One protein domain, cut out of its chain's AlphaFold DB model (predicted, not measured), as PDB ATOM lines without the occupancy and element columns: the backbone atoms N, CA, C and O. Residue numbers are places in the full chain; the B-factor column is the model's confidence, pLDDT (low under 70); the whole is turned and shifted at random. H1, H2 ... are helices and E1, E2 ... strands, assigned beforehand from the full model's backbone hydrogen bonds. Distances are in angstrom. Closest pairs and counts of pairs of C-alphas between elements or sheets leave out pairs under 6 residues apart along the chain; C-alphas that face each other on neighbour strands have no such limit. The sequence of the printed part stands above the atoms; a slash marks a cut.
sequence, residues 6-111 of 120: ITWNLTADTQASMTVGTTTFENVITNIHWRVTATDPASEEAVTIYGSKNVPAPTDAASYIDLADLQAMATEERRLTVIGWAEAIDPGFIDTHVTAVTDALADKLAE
ATOM      1  N   ILE A   6     114.374 173.696 135.408       93.31
ATOM      2  CA  ILE A   6     115.611 172.935 135.196       93.31
ATOM      3  C   ILE A   6     116.783 173.584 135.931       93.31
ATOM      4  O   ILE A   6     117.161 174.725 135.657       93.31
ATOM      5  N   THR A   7     117.409 172.827 136.829       92.00
ATOM      6  CA  THR A   7     118.595 173.257 137.580       92.00
ATOM      7  C   THR A   7     119.799 172.386 137.241       92.00
ATOM      8  O   THR A   7     119.739 171.164 137.363       92.00
ATOM      9  N   TRP A   8     120.913 173.025 136.877       90.00
ATOM     10  CA  TRP A   8     122.197 172.372 136.612       90.00
ATOM     11  C   TRP A   8     123.184 172.652 137.743       90.00
ATOM     12  O   TRP A   8     123.385 173.806 138.117       90.00
ATOM     13  N   ASN A   9     123.837 171.605 138.242       89.06
ATOM     14  CA  ASN A   9     124.982 171.708 139.140       89.06
ATOM     15  C   ASN A   9     126.186 171.032 138.488       89.06
ATOM     16  O   ASN A   9     126.069 169.915 137.982       89.06
ATOM     17  N   LEU A  10     127.326 171.720 138.497       86.50
ATOM     18  CA  LEU A  10     128.533 171.317 137.780       86.50
ATOM     19  C   LEU A  10     129.718 171.343 138.745       86.50
ATOM     20  O   LEU A  10     129.931 172.340 139.438       86.50
ATOM     21  N   THR A  11     130.491 170.263 138.775       86.75
ATOM     22  CA  THR A  11     131.779 170.189 139.476       86.75
ATOM     23  C   THR A  11     132.833 169.623 138.535       86.75
ATOM     24  O   THR A  11     132.510 168.875 137.619       86.75
ATOM     25  N   ALA A  12     134.096 169.983 138.738       86.50
ATOM     26  CA  ALA A  12     135.176 169.611 137.835       86.50
ATOM     27  C   ALA A  12     136.350 169.009 138.606       86.50
ATOM     28  O   ALA A  12     136.724 169.528 139.659       86.50
ATOM     29  N   ASP A  13     136.935 167.953 138.046       88.62
ATOM     30  CA  ASP A  13     138.253 167.475 138.448       88.62
ATOM     31  C   ASP A  13     139.303 168.232 137.639       88.62
ATOM     32  O   ASP A  13     139.139 168.449 136.431       88.62
ATOM     33  N   THR A  14     140.391 168.627 138.297       88.31
ATOM     34  CA  THR A  14     141.493 169.333 137.645       88.31
ATOM     35  C   THR A  14     142.828 168.643 137.880       88.31
ATOM     36  O   THR A  14     143.074 168.010 138.909       88.31
ATOM     37  N   GLN A  15     143.711 168.780 136.900       88.50
ATOM     38  CA  GLN A  15     145.117 168.442 136.999       88.50
ATOM     39  C   GLN A  15     145.914 169.732 137.190       88.50
ATOM     40  O   GLN A  15     145.728 170.693 136.447       88.50
ATOM     41  N   ALA A  16     146.812 169.744 138.179       88.00
ATOM     42  CA  ALA A  16     147.569 170.945 138.539       88.00
ATOM     43  C   ALA A  16     148.327 171.535 137.344       88.00
ATOM     44  O   ALA A  16     148.254 172.734 137.129       88.00
ATOM     45  N   SER A  17     148.978 170.693 136.537       90.88
ATOM     46  CA  SER A  17     149.588 171.126 135.285       90.88
ATOM     47  C   SER A  17     149.670 170.011 134.245       90.88
ATOM     48  O   SER A  17     149.722 168.821 134.577       90.88
ATOM     49  N   MET A  18     149.677 170.395 132.971       88.44
ATOM     50  CA  MET A  18     149.827 169.509 131.819       88.44
ATOM     51  C   MET A  18     150.698 170.178 130.754       88.44
ATOM     52  O   MET A  18     150.417 171.295 130.325       88.44
ATOM     53  N   THR A  19     151.745 169.491 130.296       89.88
ATOM     54  CA  THR A  19     152.629 169.994 129.235       89.88
ATOM     55  C   THR A  19     152.292 169.339 127.901       89.88
ATOM     56  O   THR A  19     152.311 168.113 127.784       89.88
ATOM     57  N   VAL A  20     152.033 170.161 126.884       86.06
ATOM     58  CA  VAL A  20     151.768 169.736 125.505       86.06
ATOM     59  C   VAL A  20     152.736 170.463 124.580       86.06
ATOM     60  O   VAL A  20     152.708 171.687 124.438       86.06
ATOM     61  N   GLY A  21     153.653 169.707 123.972       86.00
ATOM     62  CA  GLY A  21     154.763 170.277 123.211       86.00
ATOM     63  C   GLY A  21     155.670 171.128 124.105       86.00
ATOM     64  O   GLY A  21     156.291 170.610 125.029       86.00
ATOM     65  N   THR A  22     155.754 172.428 123.819       88.31
ATOM     66  CA  THR A  22     156.540 173.407 124.595       88.31
ATOM     67  C   THR A  22     155.691 174.264 125.537       88.31
ATOM     68  O   THR A  22     156.233 175.153 126.190       88.31
ATOM     69  N   THR A  23     154.377 174.038 125.590       87.56
ATOM     70  CA  THR A  23     153.438 174.832 126.390       87.56
ATOM     71  C   THR A  23     153.024 174.047 127.625       87.56
ATOM     72  O   THR A  23     152.649 172.880 127.520       87.56
ATOM     73  N   THR A  24     153.066 174.690 128.789       89.56
ATOM     74  CA  THR A  24     152.510 174.143 130.031       89.56
ATOM     75  C   THR A  24     151.223 174.880 130.357       89.56
ATOM     76  O   THR A  24     151.212 176.106 130.433       89.56
ATOM     77  N   PHE A  25     150.154 174.114 130.536       88.38
ATOM     78  CA  PHE A  25     148.864 174.569 131.029       88.38
ATOM     79  C   PHE A  25     148.770 174.249 132.519       88.38
ATOM     80  O   PHE A  25     149.201 173.175 132.937       88.38
ATOM     81  N   GLU A  26     148.205 175.151 133.310       89.38
ATOM     82  CA  GLU A  26     147.970 174.961 134.747       89.38
ATOM     83  C   GLU A  26     146.478 174.680 134.988       89.38
ATOM     84  O   GLU A  26     145.664 174.935 134.120       89.38
ATOM     85  N   ASN A  27     146.082 174.126 136.134       87.00
ATOM     86  CA  ASN A  27     144.675 173.916 136.522       87.00
ATOM     87  C   ASN A  27     143.762 173.315 135.427       87.00
ATOM     88  O   ASN A  27     142.596 173.690 135.293       87.00
ATOM     89  N   VAL A  28     144.286 172.375 134.643       85.62
ATOM     90  CA  VAL A  28     143.608 171.809 133.473       85.62
ATOM     91  C   VAL A  28     142.416 170.980 133.929       85.62
ATOM     92  O   VAL A  28     142.585 170.014 134.671       85.62
ATOM     93  N   ILE A  29     141.214 171.320 133.469       85.94
ATOM     94  CA  ILE A  29     140.016 170.512 133.721       85.94
ATOM     95  C   ILE A  29     140.157 169.174 132.984       85.94
ATOM     96  O   ILE A  29     140.378 169.149 131.777       85.94
ATOM     97  N   THR A  30     140.018 168.061 133.702       86.88
ATOM     98  CA  THR A  30     140.144 166.703 133.140       86.88
ATOM     99  C   THR A  30     138.815 165.967 133.062       86.88
ATOM    100  O   THR A  30     138.639 165.091 132.214       86.88
ATOM    101  N   ASN A  31     137.862 166.324 133.918       87.75
ATOM    102  CA  ASN A  31     136.553 165.693 133.969       87.75
ATOM    103  C   ASN A  31     135.519 166.680 134.514       87.75
ATOM    104  O   ASN A  31     135.814 167.436 135.440       87.75
ATOM    105  N   ILE A  32     134.308 166.656 133.962       86.62
ATOM    106  CA  ILE A  32     133.168 167.410 134.491       86.62
ATOM    107  C   ILE A  32     132.110 166.438 134.974       86.62
ATOM    108  O   ILE A  32     131.605 165.620 134.211       86.62
ATOM    109  N   HIS A  33     131.737 166.584 136.239       90.62
ATOM    110  CA  HIS A  33     130.566 165.955 136.825       90.62
ATOM    111  C   HIS A  33     129.399 166.920 136.728       90.62
ATOM    112  O   HIS A  33     129.512 168.105 137.055       90.62
ATOM    113  N   TRP A  34     128.261 166.403 136.298       90.44
ATOM    114  CA  TRP A  34     127.055 167.184 136.121       90.44
ATOM    115  C   TRP A  34     125.888 166.522 136.838       90.44
ATOM    116  O   TRP A  34     125.807 165.301 136.982       90.44
ATOM    117  N   ARG A  35     124.966 167.365 137.285       93.94
ATOM    118  CA  ARG A  35     123.696 166.979 137.879       93.94
ATOM    119  C   ARG A  35     122.613 167.892 137.324       93.94
ATOM    120  O   ARG A  35     122.708 169.108 137.484       93.94
ATOM    121  N   VAL A  36     121.587 167.298 136.725       94.44
ATOM    122  CA  VAL A  36     120.409 168.000 136.208       94.44
ATOM    123  C   VAL A  36     119.209 167.606 137.041       94.44
ATOM    124  O   VAL A  36     118.951 166.418 137.229       94.44
ATOM    125  N   THR A  37     118.476 168.598 137.526       96.12
ATOM    126  CA  THR A  37     117.225 168.400 138.251       96.12
ATOM    127  C   THR A  37     116.094 169.078 137.493       96.12
ATOM    128  O   THR A  37     116.207 170.266 137.197       96.12
ATOM    129  N   ALA A  38     115.014 168.345 137.225       96.44
ATOM    130  CA  ALA A  38     113.731 168.919 136.838       96.44
ATOM    131  C   ALA A  38     112.806 168.931 138.052       96.44
ATOM    132  O   ALA A  38     112.677 167.913 138.735       96.44
ATOM    133  N   THR A  39     112.172 170.072 138.307       95.81
ATOM    134  CA  THR A  39     111.205 170.253 139.394       95.81
ATOM    135  C   THR A  39     109.883 170.742 138.823       95.81
ATOM    136  O   THR A  39     109.860 171.752 138.118       95.81
ATOM    137  N   ASP A  40     108.786 170.056 139.142       94.12
ATOM    138  CA  ASP A  40     107.445 170.553 138.849       94.12
ATOM    139  C   ASP A  40     107.057 171.617 139.890       94.12
ATOM    140  O   ASP A  40     106.976 171.313 141.080       94.12
ATOM    141  N   PRO A  41     106.803 172.872 139.488       91.88
ATOM    142  CA  PRO A  41     106.485 173.932 140.439       91.88
ATOM    143  C   PRO A  41     105.093 173.789 141.077       91.88
ATOM    144  O   PRO A  41     104.793 174.532 142.007       91.88
ATOM    145  N   ALA A  42     104.224 172.903 140.572       90.25
ATOM    146  CA  ALA A  42     102.882 172.708 141.121       90.25
ATOM    147  C   ALA A  42     102.847 171.684 142.268       90.25
ATOM    148  O   ALA A  42     102.166 171.919 143.265       90.25
ATOM    149  N   SER A  43     103.559 170.567 142.124       89.50
ATOM    150  CA  SER A  43     103.633 169.487 143.121       89.50
ATOM    151  C   SER A  43     104.906 169.508 143.971       89.50
ATOM    152  O   SER A  43     104.986 168.775 144.950       89.50
ATOM    153  N   GLU A  44     105.900 170.322 143.595       90.06
ATOM    154  CA  GLU A  44     107.271 170.310 144.133       90.06
ATOM    155  C   GLU A  44     108.030 168.989 143.897       90.06
ATOM    156  O   GLU A  44     109.171 168.830 144.342       90.06
ATOM    157  N   GLU A  45     107.445 168.052 143.145       92.12
ATOM    158  CA  GLU A  45     108.102 166.809 142.774       92.12
ATOM    159  C   GLU A  45     109.321 167.077 141.896       92.12
ATOM    160  O   GLU A  45     109.322 167.933 141.007       92.12
ATOM    161  N   ALA A  46     110.382 166.311 142.142       94.50
ATOM    162  CA  ALA A  46     111.632 166.461 141.420       94.50
ATOM    163  C   ALA A  46     112.220 165.119 140.986       94.50
ATOM    164  O   ALA A  46     112.121 164.103 141.687       94.50
ATOM    165  N   VAL A  47     112.895 165.158 139.839       96.31
ATOM    166  CA  VAL A  47     113.745 164.083 139.330       96.31
ATOM    167  C   VAL A  47     115.132 164.642 139.071       96.31
ATOM    168  O   VAL A  47     115.296 165.769 138.610       96.31
ATOM    169  N   THR A  48     116.152 163.864 139.422       96.19
ATOM    170  CA  THR A  48     117.556 164.209 139.212       96.19
ATOM    171  C   THR A  48     118.225 163.121 138.388       96.19
ATOM    172  O   THR A  48     118.152 161.949 138.750       96.19
ATOM    173  N   ILE A  49     118.969 163.525 137.365       95.56
ATOM    174  CA  ILE A  49     119.948 162.680 136.678       95.56
ATOM    175  C   ILE A  49     121.351 163.260 136.870       95.56
ATOM    176  O   ILE A  49     121.521 164.464 137.073       95.56
ATOM    177  N   TYR A  50     122.365 162.404 136.846       94.44
ATOM    178  CA  TYR A  50     123.756 162.806 137.025       94.44
ATOM    179  C   TYR A  50     124.686 161.944 136.181       94.44
ATOM    180  O   TYR A  50     124.363 160.809 135.829       94.44
ATOM    181  N   GLY A  51     125.868 162.474 135.903       91.81
ATOM    182  CA  GLY A  51     126.897 161.764 135.169       91.81
ATOM    183  C   GLY A  51     128.217 162.510 135.192       91.81
ATOM    184  O   GLY A  51     128.380 163.518 135.882       91.81
ATOM    185  N   SER A  52     129.175 161.986 134.440       90.44
ATOM    186  CA  SER A  52     130.470 162.628 134.251       90.44
ATOM    187  C   SER A  52     130.925 162.495 132.807       90.44
ATOM    188  O   SER A  52     130.492 161.586 132.092       90.44
ATOM    189  N   LYS A  53     131.766 163.427 132.368       85.38
ATOM    190  CA  LYS A  53     132.339 163.429 131.029       85.38
ATOM    191  C   LYS A  53     133.805 163.826 131.097       85.38
ATOM    192  O   LYS A  53     134.142 164.927 131.535       85.38
ATOM    193  N   ASN A  54     134.649 162.929 130.592       86.75
ATOM    194  CA  ASN A  54     136.059 163.213 130.397       86.75
ATOM    195  C   ASN A  54     136.224 164.350 129.403       86.75
ATOM    196  O   ASN A  54     135.574 164.403 128.355       86.75
ATOM    197  N   VAL A  55     137.154 165.219 129.743       83.94
ATOM    198  CA  VAL A  55     137.468 166.414 128.993       83.94
ATOM    199  C   VAL A  55     138.688 166.119 128.139       83.94
ATOM    200  O   VAL A  55     139.700 165.657 128.677       83.94
ATOM    201  N   PRO A  56     138.626 166.353 126.818       85.81
ATOM    202  CA  PRO A  56     139.807 166.259 125.982       85.81
ATOM    203  C   PRO A  56     140.905 167.176 126.520       85.81
ATOM    204  O   PRO A  56     140.666 168.351 126.793       85.81
ATOM    205  N   ALA A  57     142.112 166.630 126.663       85.62
ATOM    206  CA  ALA A  57     143.275 167.428 127.018       85.62
ATOM    207  C   ALA A  57     143.444 168.584 126.013       85.62
ATOM    208  O   ALA A  57     143.266 168.363 124.808       85.62
ATOM    209  N   PRO A  58     143.804 169.793 126.476       85.44
ATOM    210  CA  PRO A  58     144.013 170.920 125.583       85.44
ATOM    211  C   PRO A  58     145.156 170.613 124.613       85.44
ATOM    212  O   PRO A  58     146.208 170.112 125.006       85.44
ATOM    213  N   THR A  59     144.963 170.921 123.335       86.44
ATOM    214  CA  THR A  59     145.997 170.787 122.297       86.44
ATOM    215  C   THR A  59     146.669 172.118 121.974       86.44
ATOM    216  O   THR A  59     147.776 172.147 121.441       86.44
ATOM    217  N   ASP A  60     146.002 173.218 122.311       81.44
ATOM    218  CA  ASP A  60     146.440 174.597 122.131       81.44
ATOM    219  C   ASP A  60     145.781 175.516 123.180       81.44
ATOM    220  O   ASP A  60     144.928 175.089 123.957       81.44
ATOM    221  N   ALA A  61     146.164 176.795 123.194       74.50
ATOM    222  CA  ALA A  61     145.606 177.776 124.126       74.50
ATOM    223  C   ALA A  61     144.114 178.085 123.903       74.50
ATOM    224  O   ALA A  61     143.474 178.585 124.818       74.50
ATOM    225  N   ALA A  62     143.553 177.803 122.723       76.00
ATOM    226  CA  ALA A  62     142.137 178.045 122.438       76.00
ATOM    227  C   ALA A  62     141.236 176.918 122.976       76.00
ATOM    228  O   ALA A  62     140.075 177.150 123.296       76.00
ATOM    229  N   SER A  63     141.781 175.706 123.088       76.62
ATOM    230  CA  SER A  63     141.127 174.529 123.678       76.62
ATOM    231  C   SER A  63     141.285 174.423 125.203       76.62
ATOM    232  O   SER A  63     140.705 173.529 125.819       76.62
ATOM    233  N   TYR A  64     142.061 175.319 125.817       80.88
ATOM    234  CA  TYR A  64     142.301 175.369 127.257       80.88
ATOM    235  C   TYR A  64     141.336 176.343 127.940       80.88
ATOM    236  O   TYR A  64     141.231 177.504 127.553       80.88
ATOM    237  N   ILE A  65     140.655 175.868 128.985       77.62
ATOM    238  CA  ILE A  65     139.853 176.707 129.876       77.62
ATOM    239  C   ILE A  65     140.645 176.909 131.159       77.62
ATOM    240  O   ILE A  65     140.849 175.956 131.914       77.62
ATOM    241  N   ASP A  66     141.057 178.149 131.417       79.44
ATOM    242  CA  ASP A  66     141.700 178.491 132.678       79.44
ATOM    243  C   ASP A  66     140.674 178.482 133.815       79.44
ATOM    244  O   ASP A  66     139.677 179.210 133.802       79.44
ATOM    245  N   LEU A  67     140.918 177.643 134.822       80.75
ATOM    246  CA  LEU A  67     140.045 177.553 135.984       80.75
ATOM    247  C   LEU A  67     139.973 178.881 136.751       80.75
ATOM    248  O   LEU A  67     138.920 179.190 137.302       80.75
ATOM    249  N   ALA A  68     141.058 179.657 136.801       81.56
ATOM    250  CA  ALA A  68     141.080 180.945 137.484       81.56
ATOM    251  C   ALA A  68     140.163 181.954 136.781       81.56
ATOM    252  O   ALA A  68     139.372 182.626 137.447       81.56
ATOM    253  N   ASP A  69     140.191 181.988 135.447       83.56
ATOM    254  CA  ASP A  69     139.290 182.825 134.649       83.56
ATOM    255  C   ASP A  69     137.837 182.388 134.845       83.56
ATOM    256  O   ASP A  69     136.957 183.206 135.121       83.56
ATOM    257  N   LEU A  70     137.588 181.076 134.812       83.62
ATOM    258  CA  LEU A  70     136.260 180.519 135.043       83.62
ATOM    259  C   LEU A  70     135.745 180.843 136.458       83.62
ATOM    260  O   LEU A  70     134.563 181.139 136.648       83.62
ATOM    261  N   GLN A  71     136.627 180.837 137.461       84.25
ATOM    262  CA  GLN A  71     136.322 181.205 138.845       84.25
ATOM    263  C   GLN A  71     136.157 182.714 139.070       84.25
ATOM    264  O   GLN A  71     135.522 183.103 140.055       84.25
ATOM    265  N   ALA A  72     136.676 183.555 138.178       88.19
ATOM    266  CA  ALA A  72     136.467 184.997 138.207       88.19
ATOM    267  C   ALA A  72     135.121 185.412 137.581       88.19
ATOM    268  O   ALA A  72     134.596 186.475 137.916       88.19
ATOM    269  N   MET A  73     134.535 184.570 136.721       88.31
ATOM    270  CA  MET A  73     133.219 184.811 136.117       88.31
ATOM    271  C   MET A  73     132.095 184.812 137.157       88.31
ATOM    272  O   MET A  73     132.126 184.059 138.143       88.31
ATOM    273  N   ALA A  74     131.052 185.602 136.885       90.88
ATOM    274  CA  ALA A  74     129.803 185.545 137.637       90.88
ATOM    275  C   ALA A  74     129.182 184.141 137.544       90.88
ATOM    276  O   ALA A  74     129.346 183.452 136.538       90.88
ATOM    277  N   THR A  75     128.444 183.711 138.572       83.31
ATOM    278  CA  THR A  75     127.908 182.339 138.661       83.31
ATOM    279  C   THR A  75     127.134 181.912 137.415       83.31
ATOM    280  O   THR A  75     127.313 180.794 136.938       83.31
ATOM    281  N   GLU A  76     126.302 182.800 136.869       83.25
ATOM    282  CA  GLU A  76     125.487 182.486 135.694       83.25
ATOM    283  C   GLU A  76     126.319 182.398 134.411       83.25
ATOM    284  O   GLU A  76     126.166 181.461 133.635       83.25
ATOM    285  N   GLU A  77     127.260 183.320 134.220       87.56
ATOM    286  CA  GLU A  77     128.185 183.300 133.083       87.56
ATOM    287  C   GLU A  77     129.078 182.056 133.121       87.56
ATOM    288  O   GLU A  77     129.192 181.341 132.130       87.56
ATOM    289  N   ARG A  78     129.627 181.727 134.295       84.81
ATOM    290  CA  ARG A  78     130.393 180.498 134.530       84.81
ATOM    291  C   ARG A  78     129.593 179.262 134.139       84.81
ATOM    292  O   ARG A  78     130.110 178.384 133.453       84.81
ATOM    293  N   ARG A  79     128.336 179.191 134.582       81.62
ATOM    294  CA  ARG A  79     127.429 178.082 134.272       81.62
ATOM    295  C   ARG A  79     127.223 177.957 132.765       81.62
ATOM    296  O   ARG A  79     127.390 176.865 132.231       81.62
ATOM    297  N   LEU A  80     126.913 179.061 132.085       84.69
ATOM    298  CA  LEU A  80     126.705 179.085 130.637       84.69
ATOM    299  C   LEU A  80     127.968 178.697 129.860       84.69
ATOM    300  O   LEU A  80     127.869 177.928 128.911       84.69
ATOM    301  N   THR A  81     129.145 179.154 130.289       84.38
ATOM    302  CA  THR A  81     130.430 178.791 129.674       84.38
ATOM    303  C   THR A  81     130.692 177.290 129.769       84.38
ATOM    304  O   THR A  81     131.000 176.657 128.760       84.38
ATOM    305  N   VAL A  82     130.526 176.691 130.954       81.62
ATOM    306  CA  VAL A  82     130.754 175.246 131.137       81.62
ATOM    307  C   VAL A  82     129.738 174.417 130.349       81.62
ATOM    308  O   VAL A  82     130.106 173.429 129.718       81.62
ATOM    309  N   ILE A  83     128.467 174.823 130.356       81.88
ATOM    310  CA  ILE A  83     127.403 174.135 129.617       81.88
ATOM    311  C   ILE A  83     127.623 174.242 128.101       81.88
ATOM    312  O   ILE A  83     127.572 173.232 127.404       81.88
ATOM    313  N   GLY A  84     127.916 175.439 127.587       82.44
ATOM    314  CA  GLY A  84     128.192 175.653 126.165       82.44
ATOM    315  C   GLY A  84     129.434 174.902 125.692       82.44
ATOM    316  O   GLY A  84     129.499 174.446 124.554       82.44
ATOM    317  N   TRP A  85     130.406 174.703 126.576       79.44
ATOM    318  CA  TRP A  85     131.556 173.868 126.277       79.44
ATOM    319  C   TRP A  85     131.233 172.370 126.272       79.44
ATOM    320  O   TRP A  85     131.711 171.655 125.390       79.44
ATOM    321  N   ALA A  86     130.391 171.890 127.193       79.75
ATOM    322  CA  ALA A  86     129.896 170.514 127.146       79.75
ATOM    323  C   ALA A  86     129.172 170.234 125.817       79.75
ATOM    324  O   ALA A  86     129.424 169.208 125.192       79.75
ATOM    325  N   GLU A  87     128.371 171.190 125.346       84.19
ATOM    326  CA  GLU A  87     127.703 171.153 124.040       84.19
ATOM    327  C   GLU A  87     128.695 171.178 122.861       84.19
ATOM    328  O   GLU A  87     128.494 170.502 121.855       84.19
ATOM    329  N   ALA A  88     129.803 171.916 122.977       83.00
ATOM    330  CA  ALA A  88     130.848 171.940 121.952       83.00
ATOM    331  C   ALA A  88     131.623 170.611 121.855       83.00
ATOM    332  O   ALA A  88     132.031 170.217 120.763       83.00
ATOM    333  N   ILE A  89     131.835 169.925 122.984       80.38
ATOM    334  CA  ILE A  89     132.469 168.596 123.032       80.38
ATOM    335  C   ILE A  89     131.501 167.507 122.560       80.38
ATOM    336  O   ILE A  89     131.918 166.550 121.906       80.38
ATOM    337  N   ASP A  90     130.230 167.624 122.932       84.56
ATOM    338  CA  ASP A  90     129.190 166.627 122.707       84.56
ATOM    339  C   ASP A  90     127.904 167.303 122.222       84.56
ATOM    340  O   ASP A  90     127.049 167.657 123.033       84.56
ATOM    341  N   PRO A  91     127.761 167.517 120.904       89.75
ATOM    342  CA  PRO A  91     126.583 168.179 120.359       89.75
ATOM    343  C   PRO A  91     125.291 167.440 120.729       89.75
ATOM    344  O   PRO A  91     125.174 166.231 120.524       89.75
ATOM    345  N   GLY A  92     124.310 168.176 121.243       89.06
ATOM    346  CA  GLY A  92     123.059 167.655 121.788       89.06
ATOM    347  C   GLY A  92     123.132 167.267 123.265       89.06
ATOM    348  O   GLY A  92     122.155 166.720 123.782       89.06
ATOM    349  N   PHE A  93     124.246 167.524 123.958       89.69
ATOM    350  CA  PHE A  93     124.401 167.211 125.378       89.69
ATOM    351  C   PHE A  93     123.315 167.875 126.222       89.69
ATOM    352  O   PHE A  93     122.709 167.209 127.061       89.69
ATOM    353  N   ILE A  94     123.031 169.158 126.000       89.50
ATOM    354  CA  ILE A  94     122.029 169.875 126.798       89.50
ATOM    355  C   ILE A  94     120.644 169.277 126.558       89.50
ATOM    356  O   ILE A  94     120.006 168.815 127.504       89.50
ATOM    357  N   ASP A  95     120.213 169.246 125.297       91.88
ATOM    358  CA  ASP A  95     118.870 168.808 124.915       91.88
ATOM    359  C   ASP A  95     118.608 167.369 125.362       91.88
ATOM    360  O   ASP A  95     117.582 167.094 125.977       91.88
ATOM    361  N   THR A  96     119.572 166.467 125.162       92.88
ATOM    362  CA  THR A  96     119.442 165.055 125.556       92.88
ATOM    363  C   THR A  96     119.160 164.906 127.050       92.88
ATOM    364  O   THR A  96     118.269 164.154 127.443       92.88
ATOM    365  N   HIS A  97     119.904 165.616 127.901       93.50
ATOM    366  CA  HIS A  97     119.763 165.480 129.351       93.50
ATOM    367  C   HIS A  97     118.559 166.251 129.892       93.50
ATOM    368  O   HIS A  97     117.922 165.779 130.833       93.50
ATOM    369  N   VAL A  98     118.210 167.394 129.290       93.44
ATOM    370  CA  VAL A  98     116.968 168.109 129.611       93.44
ATOM    371  C   VAL A  98     115.766 167.226 129.287       93.44
ATOM    372  O   VAL A  98     114.962 166.983 130.180       93.44
ATOM    373  N   THR A  99     115.683 166.671 128.075       94.00
ATOM    374  CA  THR A  99     114.597 165.759 127.687       94.00
ATOM    375  C   THR A  99     114.533 164.542 128.605       94.00
ATOM    376  O   THR A  99     113.471 164.232 129.137       94.00
ATOM    377  N   ALA A 100     115.668 163.895 128.887       93.88
ATOM    378  CA  ALA A 100     115.692 162.725 129.760       93.88
ATOM    379  C   ALA A 100     115.169 163.021 131.177       93.88
ATOM    380  O   ALA A 100     114.436 162.210 131.744       93.88
ATOM    381  N   VAL A 101     115.526 164.170 131.766       94.75
ATOM    382  CA  VAL A 101     115.059 164.520 133.116       94.75
ATOM    383  C   VAL A 101     113.594 164.964 133.123       94.75
ATOM    384  O   VAL A 101     112.889 164.692 134.094       94.75
ATOM    385  N   THR A 102     113.117 165.615 132.057       94.56
ATOM    386  CA  THR A 102     111.709 166.018 131.941       94.56
ATOM    387  C   THR A 102     110.797 164.832 131.686       94.56
ATOM    388  O   THR A 102     109.732 164.770 132.291       94.56
ATOM    389  N   ASP A 103     111.223 163.877 130.860       94.12
ATOM    390  CA  ASP A 103     110.468 162.653 130.586       94.12
ATOM    391  C   ASP A 103     110.348 161.820 131.863       94.12
ATOM    392  O   ASP A 103     109.254 161.431 132.254       94.12
ATOM    393  N   ALA A 104     111.452 161.661 132.597       92.38
ATOM    394  CA  ALA A 104     111.435 160.957 133.873       92.38
ATOM    395  C   ALA A 104     110.566 161.660 134.938       92.38
ATOM    396  O   ALA A 104     109.935 160.992 135.759       92.38
ATOM    397  N   LEU A 105     110.504 162.998 134.939       93.31
ATOM    398  CA  LEU A 105     109.572 163.739 135.796       93.31
ATOM    399  C   LEU A 105     108.117 163.519 135.363       93.31
ATOM    400  O   LEU A 105     107.259 163.321 136.219       93.31
ATOM    401  N   ALA A 106     107.834 163.531 134.060       91.50
ATOM    402  CA  ALA A 106     106.497 163.275 133.534       91.50
ATOM    403  C   ALA A 106     106.013 161.859 133.881       91.50
ATOM    404  O   ALA A 106     104.875 161.705 134.323       91.50
ATOM    405  N   ASP A 107     106.886 160.857 133.762       91.19
ATOM    406  CA  ASP A 107     106.600 159.477 134.160       91.19
ATOM    407  C   ASP A 107     106.273 159.393 135.654       91.19
ATOM    408  O   ASP A 107     105.247 158.823 136.024       91.19
ATOM    409  N   LYS A 108     107.077 160.043 136.509       89.06
ATOM    410  CA  LYS A 108     106.837 160.102 137.959       89.06
ATOM    411  C   LYS A 108     105.484 160.733 138.300       89.06
ATOM    412  O   LYS A 108     104.767 160.224 139.152       89.06
ATOM    413  N   LEU A 109     105.126 161.832 137.637       88.88
ATOM    414  CA  LEU A 109     103.849 162.525 137.854       88.88
ATOM    415  C   LEU A 109     102.643 161.749 137.306       88.88
ATOM    416  O   LEU A 109     101.510 162.008 137.710       88.88
ATOM    417  N   ALA A 110     102.868 160.823 136.373       87.75
ATOM    418  CA  ALA A 110     101.839 159.945 135.834       87.75
ATOM    419  C   ALA A 110     101.608 158.689 136.695       87.75
ATOM    420  O   ALA A 110     100.605 157.997 136.488       87.75
ATOM    421  N   GLU A 111     102.495 158.381 137.651       81.31
ATOM    422  CA  GLU A 111     102.303 157.261 138.571       81.31
ATOM    423  C   GLU A 111     101.078 157.511 139.475       81.31
ATOM    424  O   GLU A 111     100.965 158.565 140.104       81.31
TER     425      GLU A 111
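What this domain is: This is residues 6 to 111 of the 120 residues of an uncharacterized protein of Sulfitobacter sp. HI0027 (UniProt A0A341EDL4). A long, narrow, twisted sheet of three strands makes the length of this domain, with H3 lying along it towards one end and H2 crossing it near the middle on the same face. The hairpin E1 and E2 runs on past E3 to the other end, where E1 bends, and short H1 only grazes the sheet. The printed part has 106 residues with three named strands and then three named helices, E1 E2 E3 H1 H2 H3; the sheet's order is E1, E2, E3, all antiparallel, and the class is mixed, helices and strands. The whole is loose, a rod with a radius of gyration of the C-alphas of 16.4 A and spans of 58 by 24 by 18 A.

Where its parts are: E1, residues 6 to 20, begins with C-alpha 6 at (115.611, 172.935, 135.196), measures 37.6 A and bends by 74 degrees at residue 17. E2, residues 23 to 39, measures 44.4 A and ends with C-alpha 39 at (111.205, 170.253, 139.394). E3 is residues 46 to 54, 27.0 A. H1 is residues 67 to 72, 8.6 A, and H2 is residues 75 to 89, 21.3 A. H3, residues 93 to 110, measures 25.9 A and ends with C-alpha 110 at (101.839, 159.945, 135.834).

How they stand to each other: The three strands form a meander, each strand the antiparallel neighbour of the one before. In the hairpin E1 and E2, N 9 and O 35 are 2.8 A apart and N 20 and O 23 are 2.9 A apart, within hydrogen-bond range. In the hairpin E2 and E3, N 34 and O 51 are 2.9 A apart, also within range. H2 and H3 on one face of the sheet make two layers. H2 runs across the strands at a height of 9.7 A, at 69 degrees to E1 on the local plane; it lies over E1 and only just over E2, with 3 C-alphas falling on it. H3 runs along the strands at a height of 7.9 A, over E2 and E3, at 26 degrees to E3 on the local plane; the closest C-alphas of E3 and H3, Val 47 and Leu 105, are 5.5 A apart. H2, with residues 83 to 87 alone, touches H3, with residues 93 to 94 alone, about perpendicular at 74 degrees; the closest C-alphas, Glu 87 and Phe 93, are 5.3 A apart. H1 grazes the sheet with residues 67 to 68, and is apart from H3. In H1, H2 and H3, every O i to N i+4 pair is within hydrogen-bond range.

The domain as a whole: The two C-alphas farthest apart, those of Thr 22 and Glu 111, are 58.3 A apart. The printed part has no cut, and the link from E3 to H1, residues 55 to 66, is long. The mean pLDDT of the printed part is 87.9, and no printed residue is under 70.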